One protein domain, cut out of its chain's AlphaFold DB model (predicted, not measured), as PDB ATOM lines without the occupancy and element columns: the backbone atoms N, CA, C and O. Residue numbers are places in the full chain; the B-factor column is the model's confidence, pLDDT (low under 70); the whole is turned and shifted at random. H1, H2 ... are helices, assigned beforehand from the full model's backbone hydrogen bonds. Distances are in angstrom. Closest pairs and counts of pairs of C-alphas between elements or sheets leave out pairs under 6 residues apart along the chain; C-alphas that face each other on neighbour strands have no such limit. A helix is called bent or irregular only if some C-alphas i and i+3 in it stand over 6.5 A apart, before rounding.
ATOM      1  N   LYS A 234     184.329 183.515 156.205       87.19
ATOM      2  CA  LYS A 234     183.206 182.563 156.053       87.19
ATOM      3  C   LYS A 234     181.955 182.980 156.821       87.19
ATOM      4  O   LYS A 234     180.884 182.408 156.636       87.19
ATOM      5  N   LEU A 235     182.086 183.969 157.704       88.56
ATOM      6  CA  LEU A 235     181.033 184.331 158.642       88.56
ATOM      7  C   LEU A 235     179.786 184.859 157.927       88.56
ATOM      8  O   LEU A 235     178.670 184.579 158.359       88.56
ATOM      9  N   LYS A 236     179.969 185.583 156.818       89.81
ATOM     10  CA  LYS A 236     178.849 186.100 156.032       89.81
ATOM     11  C   LYS A 236     177.911 184.977 155.594       89.81
ATOM     12  O   LYS A 236     176.722 185.057 155.875       89.81
ATOM     13  N   ASP A 237     178.453 183.950 154.942       85.69
ATOM     14  CA  ASP A 237     177.678 182.841 154.370       85.69
ATOM     15  C   ASP A 237     176.914 182.077 155.454       85.69
ATOM     16  O   ASP A 237     175.761 181.691 155.271       85.69
ATOM     17  N   ILE A 238     177.553 181.945 156.614       84.19
ATOM     18  CA  ILE A 238     177.015 181.289 157.795       84.19
ATOM     19  C   ILE A 238     175.839 182.071 158.402       84.19
ATOM     20  O   ILE A 238     174.813 181.486 158.748       84.19
ATOM     21  N   LEU A 239     175.967 183.395 158.528       88.12
ATOM     22  CA  LEU A 239     174.928 184.243 159.116       88.12
ATOM     23  C   LEU A 239     173.801 184.583 158.136       88.12
ATOM     24  O   LEU A 239     172.685 184.855 158.576       88.12
ATOM     25  N   GLU A 240     174.072 184.566 156.826       88.38
ATOM     26  CA  GLU A 240     173.183 185.087 155.780       88.38
ATOM     27  C   GLU A 240     171.766 184.528 155.886       88.38
ATOM     28  O   GLU A 240     170.803 185.291 155.820       88.38
ATOM     29  N   LYS A 241     171.624 183.211 156.087       84.75
ATOM     30  CA  LYS A 241     170.307 182.575 156.181       84.75
ATOM     31  C   LYS A 241     169.526 183.105 157.380       84.75
ATOM     32  O   LYS A 241     168.424 183.612 157.210       84.75
ATOM     33  N   THR A 242     170.110 183.024 158.576       85.44
ATOM     34  CA  THR A 242     169.455 183.478 159.807       85.44
ATOM     35  C   THR A 242     169.106 184.962 159.721       85.44
ATOM     36  O   THR A 242     167.981 185.339 160.027       85.44
ATOM     37  N   MET A 243     170.030 185.803 159.257       90.44
ATOM     38  CA  MET A 243     169.800 187.245 159.138       90.44
ATOM     39  C   MET A 243     168.752 187.585 158.072       90.44
ATOM     40  O   MET A 243     167.949 188.490 158.280       90.44
ATOM     41  N   SER A 244     168.695 186.840 156.967       88.12
ATOM     42  CA  SER A 244     167.648 186.998 155.949       88.12
ATOM     43  C   SER A 244     166.264 186.631 156.480       88.12
ATOM     44  O   SER A 244     165.305 187.354 156.215       88.12
ATOM     45  N   ASP A 245     166.155 185.551 157.258       86.25
ATOM     46  CA  ASP A 245     164.891 185.145 157.881       86.25
ATOM     47  C   ASP A 245     164.392 186.225 158.862       86.25
ATOM     48  O   ASP A 245     163.218 186.599 158.831       86.25
ATOM     49  N   TYR A 246     165.290 186.800 159.674       84.69
ATOM     50  CA  TYR A 246     164.946 187.913 160.570       84.69
ATOM     51  C   TYR A 246     164.599 189.198 159.825       84.69
ATOM     52  O   TYR A 246     163.652 189.880 160.202       84.69
ATOM     53  N   LYS A 247     165.300 189.505 158.733       88.69
ATOM     54  CA  LYS A 247     164.958 190.634 157.867       88.69
ATOM     55  C   LYS A 247     163.527 190.511 157.334       88.69
ATOM     56  O   LYS A 247     162.776 191.471 157.403       88.69
ATOM     57  N   ILE A 248     163.127 189.329 156.851       86.94
ATOM     58  CA  ILE A 248     161.748 189.083 156.388       86.94
ATOM     59  C   ILE A 248     160.738 189.305 157.519       86.94
ATOM     60  O   ILE A 248     159.653 189.824 157.268       86.94
ATOM     61  N   LYS A 249     161.082 188.902 158.749       84.88
ATOM     62  CA  LYS A 249     160.234 189.122 159.924       84.88
ATOM     63  C   LYS A 249     160.067 190.614 160.231       84.88
ATOM     64  O   LYS A 249     158.933 191.038 160.402       84.88
ATOM     65  N   ILE A 250     161.163 191.371 160.274       82.75
ATOM     66  CA  ILE A 250     161.175 192.807 160.606       82.75
ATOM     67  C   ILE A 250     160.505 193.645 159.510       82.75
ATOM     68  O   ILE A 250     159.752 194.563 159.800       82.75
ATOM     69  N   ASP A 251     160.705 193.295 158.238       84.50
ATOM     70  CA  ASP A 251     160.083 194.013 157.119       84.50
ATOM     71  C   ASP A 251     158.561 193.749 156.997       84.50
ATOM     72  O   ASP A 251     157.895 194.325 156.133       84.50
ATOM     73  N   ASN A 252     157.988 192.835 157.789       82.69
ATOM     74  CA  ASN A 252     156.571 192.485 157.715       82.69
ATOM     75  C   ASN A 252     155.737 193.313 158.703       82.69
ATOM     76  O   ASN A 252     155.621 192.965 159.875       82.69
ATOM     77  N   GLU A 253     155.053 194.333 158.178       65.69
ATOM     78  CA  GLU A 253     154.222 195.314 158.906       65.69
ATOM     79  C   GLU A 253     153.053 194.731 159.740       65.69
ATOM     80  O   GLU A 253     152.343 195.480 160.400       65.69
ATOM     81  N   ASN A 254     152.795 193.415 159.709       69.56
ATOM     82  CA  ASN A 254     151.698 192.773 160.459       69.56
ATOM     83  C   ASN A 254     152.176 191.804 161.559       69.56
ATOM     84  O   ASN A 254     151.410 190.933 161.986       69.56
ATOM     85  N   MET A 255     153.442 191.879 161.970       73.19
ATOM     86  CA  MET A 255     154.005 190.985 162.983       73.19
ATOM     87  C   MET A 255     153.841 191.549 164.398       73.19
ATOM     88  O   MET A 255     154.032 192.733 164.632       73.19
ATOM     89  N   LEU A 256     153.525 190.671 165.353       75.69
ATOM     90  CA  LEU A 256     153.670 190.966 166.780       75.69
ATOM     91  C   LEU A 256     155.113 190.668 167.189       75.69
ATOM     92  O   LEU A 256     155.594 189.552 166.964       75.69
ATOM     93  N   TYR A 257     155.772 191.649 167.795       79.69
ATOM     94  CA  TYR A 257     157.151 191.529 168.256       79.69
ATOM     95  C   TYR A 257     157.241 191.096 169.722       79.69
ATOM     96  O   TYR A 257     156.345 191.359 170.524       79.69
ATOM     97  N   THR A 258     158.337 190.419 170.069       80.19
ATOM     98  CA  THR A 258     158.717 190.098 171.453       80.19
ATOM     99  C   THR A 258     159.991 190.838 171.852       80.19
ATOM    100  O   THR A 258     160.697 191.390 171.010       80.19
ATOM    101  N   ILE A 259     160.358 190.807 173.138       79.94
ATOM    102  CA  ILE A 259     161.634 191.396 173.592       79.94
ATOM    103  C   ILE A 259     162.863 190.773 172.903       79.94
ATOM    104  O   ILE A 259     163.867 191.450 172.700       79.94
ATOM    105  N   ASN A 260     162.784 189.503 172.486       82.94
ATOM    106  CA  ASN A 260     163.859 188.847 171.741       82.94
ATOM    107  C   ASN A 260     164.029 189.451 170.344       82.94
ATOM    108  O   ASN A 260     165.138 189.466 169.809       82.94
ATOM    109  N   ASP A 261     162.950 189.964 169.750       86.56
ATOM    110  CA  ASP A 261     163.009 190.594 168.435       86.56
ATOM    111  C   ASP A 261     163.796 191.904 168.461       86.56
ATOM    112  O   ASP A 261     164.496 192.195 167.496       86.56
ATOM    113  N   ILE A 262     163.791 192.624 169.588       88.00
ATOM    114  CA  ILE A 262     164.648 193.798 169.808       88.00
ATOM    115  C   ILE A 262     166.129 193.394 169.701       88.00
ATOM    116  O   ILE A 262     166.886 193.985 168.926       88.00
ATOM    117  N   MET A 263     166.539 192.336 170.413       88.06
ATOM    118  CA  MET A 263     167.915 191.814 170.352       88.06
ATOM    119  C   MET A 263     168.286 191.358 168.936       88.06
ATOM    120  O   MET A 263     169.394 191.594 168.451       88.06
ATOM    121  N   MET A 264     167.364 190.684 168.252       88.81
ATOM    122  CA  MET A 264     167.607 190.185 166.902       88.81
ATOM    123  C   MET A 264     167.659 191.303 165.858       88.81
ATOM    124  O   MET A 264     168.447 191.202 164.916       88.81
ATOM    125  N   ALA A 265     166.897 192.382 166.032       91.50
ATOM    126  CA  ALA A 265     166.976 193.571 165.189       91.50
ATOM    127  C   ALA A 265     168.315 194.292 165.342       91.50
ATOM    128  O   ALA A 265     168.921 194.672 164.340       91.50
ATOM    129  N   LYS A 266     168.838 194.383 166.569       92.44
ATOM    130  CA  LYS A 266     170.192 194.889 166.824       92.44
ATOM    131  C   LYS A 266     171.248 194.050 166.103       92.44
ATOM    132  O   LYS A 266     172.060 194.592 165.358       92.44
ATOM    133  N   ARG A 267     171.172 192.723 166.209       92.25
ATOM    134  CA  ARG A 267     172.068 191.799 165.488       92.25
ATOM    135  C   ARG A 267     171.966 191.938 163.968       92.25
ATOM    136  O   ARG A 267     172.984 191.922 163.277       92.25
ATOM    137  N   LEU A 268     170.753 192.097 163.432       93.69
ATOM    138  CA  LEU A 268     170.552 192.361 162.006       93.69
ATOM    139  C   LEU A 268     171.221 193.678 161.598       93.69
ATOM    140  O   LEU A 268     171.939 193.700 160.601       93.69
ATOM    141  N   SER A 269     171.021 194.744 162.371       93.56
ATOM    142  CA  SER A 269     171.642 196.051 162.150       93.56
ATOM    143  C   SER A 269     173.166 195.944 162.045       93.56
ATOM    144  O   SER A 269     173.762 196.350 161.047       93.56
ATOM    145  N   GLU A 270     173.798 195.277 163.010       93.31
ATOM    146  CA  GLU A 270     175.252 195.079 163.053       93.31
ATOM    147  C   GLU A 270     175.757 194.231 161.889       93.31
ATOM    148  O   GLU A 270     176.753 194.565 161.246       93.31
ATOM    149  N   TYR A 271     175.029 193.169 161.551       94.69
ATOM    150  CA  TYR A 271     175.319 192.343 160.388       94.69
ATOM    151  C   TYR A 271     175.257 193.148 159.076       94.69
ATOM    152  O   TYR A 271     176.155 193.047 158.231       94.69
ATOM    153  N   ARG A 272     174.215 193.971 158.896       94.56
ATOM    154  CA  ARG A 272     174.026 194.825 157.712       94.56
ATOM    155  C   ARG A 272     175.108 195.896 157.624       94.56
ATOM    156  O   ARG A 272     175.691 196.089 156.553       94.56
ATOM    157  N   GLN A 273     175.450 196.526 158.740       93.56
ATOM    158  CA  GLN A 273     176.524 197.504 158.794       93.56
ATOM    159  C   GLN A 273     177.881 196.861 158.469       93.56
ATOM    160  O   GLN A 273     178.615 197.377 157.627       93.56
ATOM    161  N   PHE A 274     178.192 195.708 159.066       93.94
ATOM    162  CA  PHE A 274     179.492 195.057 158.910       93.94
ATOM    163  C   PHE A 274     179.730 194.512 157.493       93.94
ATOM    164  O   PHE A 274     180.777 194.770 156.901       93.94
ATOM    165  N   PHE A 275     178.770 193.778 156.914       94.12
ATOM    166  CA  PHE A 275     178.973 193.106 155.620       94.12
ATOM    167  C   PHE A 275     178.512 193.907 154.403       94.12
ATOM    168  O   PHE A 275     178.948 193.619 153.285       94.12
ATOM    169  N   TYR A 276     177.618 194.877 154.598       94.38
ATOM    170  CA  TYR A 276     176.987 195.614 153.504       94.38
ATOM    171  C   TYR A 276     177.170 197.129 153.598       94.38
ATOM    172  O   TYR A 276     176.836 197.819 152.635       94.38
ATOM    173  N   ASN A 277     177.717 197.647 154.708       93.62
ATOM    174  CA  ASN A 277     177.754 199.083 154.998       93.62
ATOM    175  C   ASN A 277     176.361 199.728 154.842       93.62
ATOM    176  O   ASN A 277     176.218 200.837 154.323       93.62
ATOM    177  N   ASP A 278     175.329 198.978 155.231       93.44
ATOM    178  CA  ASP A 278     173.934 199.373 155.130       93.44
ATOM    179  C   ASP A 278     173.442 199.863 156.491       93.44
ATOM    180  O   ASP A 278     173.370 199.094 157.447       93.44
ATOM    181  N   LEU A 279     173.117 201.154 156.556       91.88
ATOM    182  CA  LEU A 279     172.592 201.820 157.747       91.88
ATOM    183  C   LEU A 279     171.058 201.871 157.762       91.88
ATOM    184  O   LEU A 279     170.489 202.427 158.691       91.88
ATOM    185  N   GLY A 280     170.375 201.303 156.761       91.75
ATOM    186  CA  GLY A 280     168.910 201.307 156.691       91.75
ATOM    187  C   GLY A 280     168.224 200.537 157.824       91.75
ATOM    188  O   GLY A 280     167.041 200.739 158.042       91.75
ATOM    189  N   TYR A 281     168.970 199.692 158.542       90.25
ATOM    190  CA  TYR A 281     168.512 198.932 159.710       90.25
ATOM    191  C   TYR A 281     169.098 199.463 161.031       90.25
ATOM    192  O   TYR A 281     169.001 198.796 162.058       90.25
ATOM    193  N   ALA A 282     169.756 200.632 161.016       90.25
ATOM    194  CA  ALA A 282     170.440 201.190 162.187       90.25
ATOM    195  C   ALA A 282     169.513 201.284 163.410       90.25
ATOM    196  O   ALA A 282     169.909 200.871 164.498       90.25
ATOM    197  N   ASP A 283     168.273 201.719 163.183       90.38
ATOM    198  CA  ASP A 283     167.306 202.037 164.233       90.38
ATOM    199  C   ASP A 283     166.268 200.919 164.464       90.38
ATOM    200  O   ASP A 283     165.380 201.069 165.294       90.38
ATOM    201  N   SER A 284     166.377 199.756 163.805       90.75
ATOM    202  CA  SER A 284     165.330 198.716 163.861       90.75
ATOM    203  C   SER A 284     165.056 198.168 165.267       90.75
ATOM    204  O   SER A 284     163.935 197.769 165.564       90.75
ATOM    205  N   ALA A 285     166.057 198.136 166.152       90.81
ATOM    206  CA  ALA A 285     165.834 197.748 167.548       90.81
ATOM    207  C   ALA A 285     164.985 198.790 168.301       90.81
ATOM    208  O   ALA A 285     164.125 198.417 169.098       90.81
ATOM    209  N   GLN A 286     165.202 200.076 168.011       89.31
ATOM    210  CA  GLN A 286     164.430 201.189 168.562       89.31
ATOM    211  C   GLN A 286     162.998 201.185 168.008       89.31
ATOM    212  O   GLN A 286     162.054 201.284 168.785       89.31
ATOM    213  N   GLU A 287     162.825 200.987 166.699       88.50
ATOM    214  CA  GLU A 287     161.507 200.904 166.049       88.50
ATOM    215  C   GLU A 287     160.651 199.778 166.649       88.50
ATOM    216  O   GLU A 287     159.514 200.005 167.055       88.50
ATOM    217  N   ILE A 288     161.220 198.576 166.810       87.88
ATOM    218  CA  ILE A 288     160.507 197.449 167.434       87.88
ATOM    219  C   ILE A 288     160.156 197.744 168.897       87.88
ATOM    220  O   ILE A 288     159.073 197.377 169.360       87.88
ATOM    221  N   TYR A 289     161.061 198.382 169.643       86.31
ATOM    222  CA  TYR A 289     160.775 198.804 171.013       86.31
ATOM    223  C   TYR A 289     159.579 199.768 171.060       86.31
ATOM    224  O   TYR A 289     158.677 199.582 171.880       86.31
ATOM    225  N   GLU A 290     159.531 200.751 170.160       83.88
ATOM    226  CA  GLU A 290     158.438 201.719 170.058       83.88
ATOM    227  C   GLU A 290     157.110 201.063 169.658       83.88
ATOM    228  O   GLU A 290     156.072 201.390 170.240       83.88
ATOM    229  N   ASP A 291     157.130 200.088 168.750       83.19
ATOM    230  CA  ASP A 291     155.944 199.315 168.366       83.19
ATOM    231  C   ASP A 291     155.393 198.500 169.546       83.19
ATOM    232  O   ASP A 291     154.206 198.591 169.866       83.19
ATOM    233  N   ILE A 292     156.252 197.766 170.268       80.19
ATOM    234  CA  ILE A 292     155.855 197.023 171.482       80.19
ATOM    235  C   ILE A 292     155.243 197.971 172.516       80.19
ATOM    236  O   ILE A 292     154.247 197.644 173.171       80.19
ATOM    237  N   ASN A 293     155.848 199.145 172.660       74.88
ATOM    238  CA  ASN A 293     155.436 200.179 173.592       74.88
ATOM    239  C   ASN A 293     154.071 200.802 173.232       74.88
ATOM    240  O   ASN A 293     153.321 201.159 174.140       74.88
ATOM    241  N   ASN A 294     153.725 200.898 171.945       74.62
ATOM    242  CA  ASN A 294     152.470 201.485 171.466       74.62
ATOM    243  C   ASN A 294     151.315 200.473 171.364       74.62
ATOM    244  O   ASN A 294     150.189 200.784 171.760       74.62
ATOM    245  N   ASP A 295     151.582 199.266 170.861       71.50
ATOM    246  CA  ASP A 295     150.549 198.267 170.542       71.50
ATOM    247  C   ASP A 295     150.174 197.370 171.724       71.50
ATOM    248  O   ASP A 295     149.207 196.603 171.678       71.50
ATOM    249  N   GLY A 296     150.928 197.473 172.812       60.56
ATOM    250  CA  GLY A 296     150.650 196.755 174.037       60.56
ATOM    251  C   GLY A 296     150.973 195.260 173.985       60.56
ATOM    252  O   GLY A 296     150.334 194.449 174.660       60.56
ATOM    253  N   ALA A 297     151.945 194.881 173.154       60.28
ATOM    254  CA  ALA A 297     152.333 193.499 172.896       60.28
ATOM    255  C   ALA A 297     153.627 193.124 173.632       60.28
ATOM    256  O   ALA A 297     154.554 192.577 173.040       60.28
ATOM    257  N   PHE A 298     153.706 193.403 174.936       63.44
ATOM    258  CA  PHE A 298     154.850 192.983 175.743       63.44
ATOM    259  C   PHE A 298     154.794 191.463 175.994       63.44
ATOM    260  O   PHE A 298     154.310 190.992 177.022       63.44
ATOM    261  N   MET A 299     155.234 190.672 175.013       59.66
ATOM    262  CA  MET A 299     155.330 189.215 175.109       59.66
ATOM    263  C   MET A 299     156.789 188.774 175.176       59.66
ATOM    264  O   MET A 299     157.659 189.317 174.494       59.66
ATOM    265  N   THR A 300     157.048 187.733 175.965       55.12
ATOM    266  CA  THR A 300     158.316 187.002 175.938       55.12
ATOM    267  C   THR A 300     158.042 185.571 175.523       55.12
ATOM    268  O   THR A 300     157.257 184.876 176.163       55.12
ATOM    269  N   ASP A 301     158.697 185.117 174.466       57.00
ATOM    270  CA  ASP A 301     158.697 183.723 174.021       57.00
ATOM    271  C   ASP A 301     159.753 182.870 174.755       57.00
ATOM    272  O   ASP A 301     159.928 181.689 174.459       57.00
ATOM    273  N   THR A 302     160.442 183.446 175.746       56.88
ATOM    274  CA  THR A 302     161.439 182.769 176.581       56.88
ATOM    275  C   THR A 302     160.821 182.031 177.764       56.88
ATOM    276  O   THR A 302     159.802 182.446 178.317       56.88
ATOM    277  N   TYR A 303     161.499 180.976 178.230       59.41
ATOM    278  CA  TYR A 303     161.212 180.379 179.536       59.41
ATOM    279  C   TYR A 303     161.262 181.441 180.634       59.41
ATOM    280  O   TYR A 303     162.140 182.305 180.627       59.41
ATOM    281  N   GLU A 304     160.356 181.335 181.608       65.12
ATOM    282  CA  GLU A 304     160.243 182.308 182.700       65.12
ATOM    283  C   GLU A 304     161.596 182.519 183.403       65.12
ATOM    284  O   GLU A 304     161.978 183.649 183.665       65.12
ATOM    285  N   SER A 305     162.395 181.462 183.589       62.94
ATOM    286  CA  SER A 305     163.723 181.514 184.224       62.94
ATOM    287  C   SER A 305     164.816 182.248 183.435       62.94
ATOM    288  O   SER A 305     165.922 182.384 183.938       62.94
ATOM    289  N   SER A 306     164.559 182.677 182.200       72.75
ATOM    290  CA  SER A 306     165.531 183.398 181.359       72.75
ATOM    291  C   SER A 306     165.060 184.804 180.999       72.75
ATOM    292  O   SER A 306     165.758 185.521 180.287       72.75
ATOM    293  N   TYR A 307     163.899 185.206 181.519       78.38
ATOM    294  CA  TYR A 307     163.286 186.495 181.239       78.38
ATOM    295  C   TYR A 307     164.219 187.666 181.579       78.38
ATOM    296  O   TYR A 307     164.424 188.534 180.739       78.38
ATOM    297  N   MET A 308     164.825 187.688 182.776       84.12
ATOM    298  CA  MET A 308     165.650 188.831 183.201       84.12
ATOM    299  C   MET A 308     166.911 188.989 182.358       84.12
ATOM    300  O   MET A 308     167.327 190.112 182.089       84.12
ATOM    301  N   TYR A 309     167.473 187.872 181.894       83.62
ATOM    302  CA  TYR A 309     168.594 187.870 180.961       83.62
ATOM    303  C   TYR A 309     168.183 188.394 179.578       83.62
ATOM    304  O   TYR A 309     168.886 189.217 178.999       83.62
ATOM    305  N   ALA A 310     167.043 187.946 179.044       82.12
ATOM    306  CA  ALA A 310     166.541 188.423 177.755       82.12
ATOM    307  C   ALA A 310     166.192 189.918 177.803       82.12
ATOM    308  O   ALA A 310     166.549 190.668 176.897       82.12
ATOM    309  N   LEU A 311     165.554 190.361 178.890       83.94
ATOM    310  CA  LEU A 311     165.233 191.765 179.093       83.94
ATOM    311  C   LEU A 311     166.496 192.620 179.202       83.94
ATOM    312  O   LEU A 311     166.553 193.657 178.554       83.94
ATOM    313  N   ASP A 312     167.506 192.179 179.953       86.56
ATOM    314  CA  ASP A 312     168.787 192.887 180.045       86.56
ATOM    315  C   ASP A 312     169.409 193.110 178.660       86.56
ATOM    316  O   ASP A 312     169.701 194.236 178.261       86.56
ATOM    317  N   ASN A 313     169.523 192.053 177.858       85.44
ATOM    318  CA  ASN A 313     170.080 192.171 176.513       85.44
ATOM    319  C   ASN A 313     169.218 193.048 175.581       85.44
ATOM    320  O   ASN A 313     169.760 193.797 174.763       85.44
ATOM    321  N   ALA A 314     167.891 192.995 175.712       86.62
ATOM    322  CA  ALA A 314     166.985 193.856 174.957       86.62
ATOM    323  C   ALA A 314     167.144 195.334 175.347       86.62
ATOM    324  O   ALA A 314     167.287 196.175 174.465       86.62
ATOM    325  N   LEU A 315     167.203 195.656 176.644       85.75
ATOM    326  CA  LEU A 315     167.406 197.028 177.130       85.75
ATOM    327  C   LEU A 315     168.729 197.624 176.648       85.75
ATOM    328  O   LEU A 315     168.799 198.807 176.341       85.75
ATOM    329  N   PHE A 316     169.769 196.804 176.522       85.06
ATOM    330  CA  PHE A 316     171.046 197.231 175.947       85.06
ATOM    331  C   PHE A 316     171.022 197.456 174.434       85.06
ATOM    332  O   PHE A 316     171.903 198.130 173.903       85.06
ATOM    333  N   SER A 317     170.047 196.878 173.738       87.12
ATOM    334  CA  SER A 317     169.892 197.022 172.291       87.12
ATOM    335  C   SER A 317     169.155 198.310 171.902       87.12
ATOM    336  O   SER A 317     169.146 198.670 170.727       87.12
ATOM    337  N   ILE A 318     168.547 198.996 172.874       86.19
ATOM    338  CA  ILE A 318     167.733 200.199 172.689       86.19
ATOM    339  C   ILE A 318     168.599 201.430 172.964       86.19
ATOM    340  O   ILE A 318     169.247 201.532 174.005       86.19
ATOM    341  N   SER A 319     168.620 202.370 172.020       81.56
ATOM    342  CA  SER A 319     169.424 203.593 172.126       81.56
ATOM    343  C   SER A 319     168.787 204.655 173.013       81.56
ATOM    344  O   SER A 319     169.512 205.401 173.671       81.56
ATOM    345  N   ASP A 320     167.457 204.736 173.011       81.00
ATOM    346  CA  ASP A 320     166.714 205.717 173.790       81.00
ATOM    347  C   ASP A 320     165.503 205.069 174.459       81.00
ATOM    348  O   ASP A 320     164.475 204.783 173.837       81.00
ATOM    349  N   ILE A 321     165.645 204.825 175.760       76.94
ATOM    350  CA  ILE A 321     164.581 204.291 176.604       76.94
ATOM    351  C   ILE A 321     163.722 205.476 177.067       76.94
ATOM    352  O   ILE A 321     163.606 205.749 178.256       76.94
ATOM    353  N   GLU A 322     163.122 206.230 176.145       69.31
ATOM    354  CA  GLU A 322     162.085 207.191 176.522       69.31
ATOM    355  C   GLU A 322     160.814 206.411 176.898       69.31
ATOM    356  O   GLU A 322     160.239 205.651 176.114       69.31
ATOM    357  N   GLY A 323     160.418 206.528 178.166       58.22
ATOM    358  CA  GLY A 323     159.315 205.755 178.726       58.22
ATOM    359  C   GLY A 323     157.949 206.306 178.326       58.22
ATOM    360  O   GLY A 323     157.598 207.426 178.700       58.22
ATOM    361  N   SER A 324     157.125 205.491 177.665       59.41
ATOM    362  CA  SER A 324     155.672 205.672 177.759       59.41
ATOM    363  C   SER A 324     155.142 205.034 179.046       59.41
ATOM    364  O   SER A 324     155.761 204.139 179.630       59.41
ATOM    365  N   GLU A 325     153.959 205.460 179.484       65.31
ATOM    366  CA  GLU A 325     153.264 204.864 180.630       65.31
ATOM    367  C   GLU A 325     153.055 203.346 180.461       65.31
ATOM    368  O   GLU A 325     153.063 202.612 181.448       65.31
ATOM    369  N   TYR A 326     152.936 202.849 179.223       70.25
ATOM    370  CA  TYR A 326     152.674 201.437 178.952       70.25
ATOM    371  C   TYR A 326     153.874 200.545 179.296       70.25
ATOM    372  O   TYR A 326     153.752 199.666 180.155       70.25
ATOM    373  N   PHE A 327     155.033 200.784 178.672       72.06
ATOM    374  CA  PHE A 327     156.244 199.983 178.894       72.06
ATOM    375  C   PHE A 327     156.711 200.071 180.347       72.06
ATOM    376  O   PHE A 327     157.034 199.069 180.980       72.06
ATOM    377  N   THR A 328     156.671 201.274 180.911       70.94
ATOM    378  CA  THR A 328     157.147 201.536 182.271       70.94
ATOM    379  C   THR A 328     156.282 200.880 183.346       70.94
ATOM    380  O   THR A 328     156.819 200.436 184.364       70.94
ATOM    381  N   THR A 329     154.971 200.772 183.110       74.44
ATOM    382  CA  THR A 329     154.045 200.033 183.977       74.44
ATOM    383  C   THR A 329     154.226 198.524 183.823       74.44
ATOM    384  O   THR A 329     154.418 197.840 184.825       74.44
ATOM    385  N   HIS A 330     154.250 197.995 182.593       77.56
ATOM    386  CA  HIS A 330     154.313 196.544 182.359       77.56
ATOM    387  C   HIS A 330     155.641 195.930 182.799       77.56
ATOM    388  O   HIS A 330     155.657 194.856 183.405       77.56
ATOM    389  N   VAL A 331     156.763 196.613 182.557       78.12
ATOM    390  CA  VAL A 331     158.059 196.180 183.089       78.12
ATOM    391  C   VAL A 331     158.032 196.224 184.618       78.12
ATOM    392  O   VAL A 331     158.449 195.265 185.259       78.12
ATOM    393  N   GLY A 332     157.464 197.272 185.227       78.62
ATOM    394  CA  GLY A 332     157.305 197.360 186.682       78.62
ATOM    395  C   GLY A 332     156.512 196.198 187.291       78.62
ATOM    396  O   GLY A 332     156.960 195.573 188.256       78.62
ATOM    397  N   GLU A 333     155.360 195.876 186.701       80.38
ATOM    398  CA  GLU A 333     154.512 194.749 187.105       80.38
ATOM    399  C   GLU A 333     155.236 193.415 186.925       80.38
ATOM    400  O   GLU A 333     155.264 192.601 187.850       80.38
ATOM    401  N   THR A 334     155.922 193.227 185.797       79.94
ATOM    402  CA  THR A 334     156.646 191.982 185.518       79.94
ATOM    403  C   THR A 334     157.814 191.774 186.483       79.94
ATOM    404  O   THR A 334     158.038 190.658 186.948       79.94
ATOM    405  N   PHE A 335     158.532 192.837 186.861       83.31
ATOM    406  CA  PHE A 335     159.580 192.765 187.887       83.31
ATOM    407  C   PHE A 335     159.032 192.267 189.214       83.31
ATOM    408  O   PHE A 335     159.646 191.420 189.863       83.31
ATOM    409  N   LYS A 336     157.879 192.802 189.615       84.94
ATOM    410  CA  LYS A 336     157.220 192.414 190.854       84.94
ATOM    411  C   LYS A 336     156.749 190.968 190.807       84.94
ATOM    412  O   LYS A 336     157.054 190.213 191.723       84.94
ATOM    413  N   GLU A 337     156.052 190.573 189.745       85.00
ATOM    414  CA  GLU A 337     155.581 189.198 189.571       85.00
ATOM    415  C   GLU A 337     156.742 188.202 189.577       85.00
ATOM    416  O   GLU A 337     156.683 187.179 190.262       85.00
ATOM    417  N   TYR A 338     157.826 188.527 188.869       84.88
ATOM    418  CA  TYR A 338     159.037 187.719 188.858       84.88
ATOM    419  C   TYR A 338     159.649 187.610 190.259       84.88
ATOM    420  O   TYR A 338     159.957 186.511 190.726       84.88
ATOM    421  N   TYR A 339     159.784 188.737 190.960       85.75
ATOM    422  CA  TYR A 339     160.325 188.760 192.313       85.75
ATOM    423  C   TYR A 339     159.476 187.923 193.279       85.75
ATOM    424  O   TYR A 339     160.005 187.057 193.976       85.75
ATOM    425  N   ASP A 340     158.160 188.125 193.291       85.56
ATOM    426  CA  ASP A 340     157.242 187.409 194.177       85.56
ATOM    427  C   ASP A 340     157.207 185.905 193.887       85.56
ATOM    428  O   ASP A 340     157.067 185.101 194.810       85.56
ATOM    429  N   LYS A 341     157.365 185.510 192.619       83.69
ATOM    430  CA  LYS A 341     157.320 184.104 192.209       83.69
ATOM    431  C   LYS A 341     158.630 183.356 192.449       83.69
ATOM    432  O   LYS A 341     158.582 182.183 192.823       83.69
ATOM    433  N   TYR A 342     159.780 183.995 192.220       81.81
ATOM    434  CA  TYR A 342     161.074 183.299 192.187       81.81
ATOM    435  C   TYR A 342     162.062 183.728 193.264       81.81
ATOM    436  O   TYR A 342     163.012 182.992 193.520       81.81
ATOM    437  N   LEU A 343     161.874 184.895 193.884       82.50
ATOM    438  CA  LEU A 343     162.912 185.550 194.686       82.50
ATOM    439  C   LEU A 343     162.492 185.905 196.117       82.50
ATOM    440  O   LEU A 343     163.362 186.231 196.934       82.50
ATOM    441  N   ASN A 344     161.194 185.851 196.413       78.06
ATOM    442  CA  ASN A 344     160.609 186.161 197.711       78.06
ATOM    443  C   ASN A 344     160.534 184.890 198.583       78.06
ATOM    444  O   ASN A 344     159.709 184.008 198.332       78.06
ATOM    445  N   PHE A 345     161.419 184.783 199.583       67.38
ATOM    446  CA  PHE A 345     161.547 183.629 200.489       67.38
ATOM    447  C   PHE A 345     161.519 184.039 201.959       67.38
ATOM    448  O   PHE A 345     162.154 185.070 202.301       67.38
TER     449      PHE A 345
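Overview. This is residues 234 to 345 of the 345 residues of an uncharacterized protein of Eubacterium uniforme (UniProt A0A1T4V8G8). Five helices make an elongated body in which three of them pack on H2: H1 crosses H2 on one side, H3 folds back along the first part of H2 as a helical hairpin, and H4 packs across that same part. H5 lies at the far end from H1, meeting H3 at a corner near their ends and passing near H4. The printed part has 112 residues, with the named helices H1, H2, H3, H4 and H5 in that order along the chain and no named strand; the class is all helix. The whole is compact, with a radius of gyration of the C-alphas of 15.3 A, and the C-alphas span 49 by 28 by 23 A.

Along the chain. H1, residues 235 to 250, begins with C-alpha 235 at (181.033, 184.331, 158.642) and is 21.7 A long. It is irregular, with C-alphas 238 and 241 7.0 A apart, and has a kink of 41 degrees near residue 242. H2, residues 259 to 276, is 25.6 A long, with C-alpha 259 at (161.634, 191.396, 173.592). H3, residues 284 to 295, is 16.2 A long. H4, residues 304 to 317, is 20.4 A long and irregular, with C-alphas 305 and 308 7.6 A apart. H5, residues 325 to 342, is 25.7 A long and ends with C-alpha 342 at (161.074, 183.299, 192.187).

Arrangement. H2 is the hub, touching three other helices. H1 touches it at a steep tilt of 50 degrees, opposite ways; their closest C-alphas, of Met 243 and Leu 268, are 5.9 A apart. H3, with residues 284 to 289 alone, touches H2 at a shallow tilt of 26 degrees, opposite ways, closest at the C-alphas of Ile 262 and Ala 285, 4.7 A; the two form a helical hairpin. H4 touches residues 259 to 266 of H2 at a steep tilt of 42 degrees, the same way, closest at the C-alphas of Met 263 and Ala 314, 5.1 A. H3 and H5 touch only at their ends, about perpendicular at 89 degrees, with the C-alphas of Asn 293 and Phe 327 5.4 A apart. H4 and H5 are near each other, with their closest C-alphas 8.3 A apart. H1 is apart from H4 and H5, and H2 is apart from H5. In H3 and H5 every O i to N i+4 pair is within hydrogen-bond range; in H1 10 of 12 are, in H2 13 of 14 and in H4 8 of 10.

Size, cuts and confidence. The two C-alphas farthest apart, of Tyr 276 and Phe 345, are 50.9 A apart. The printed part has no cut, and its four links are short. Residue 345 is the chain's last. The mean pLDDT of the printed part is 81.5, with values under 70 at residues 253 to 254, 296 to 305, 322 to 325 and 345.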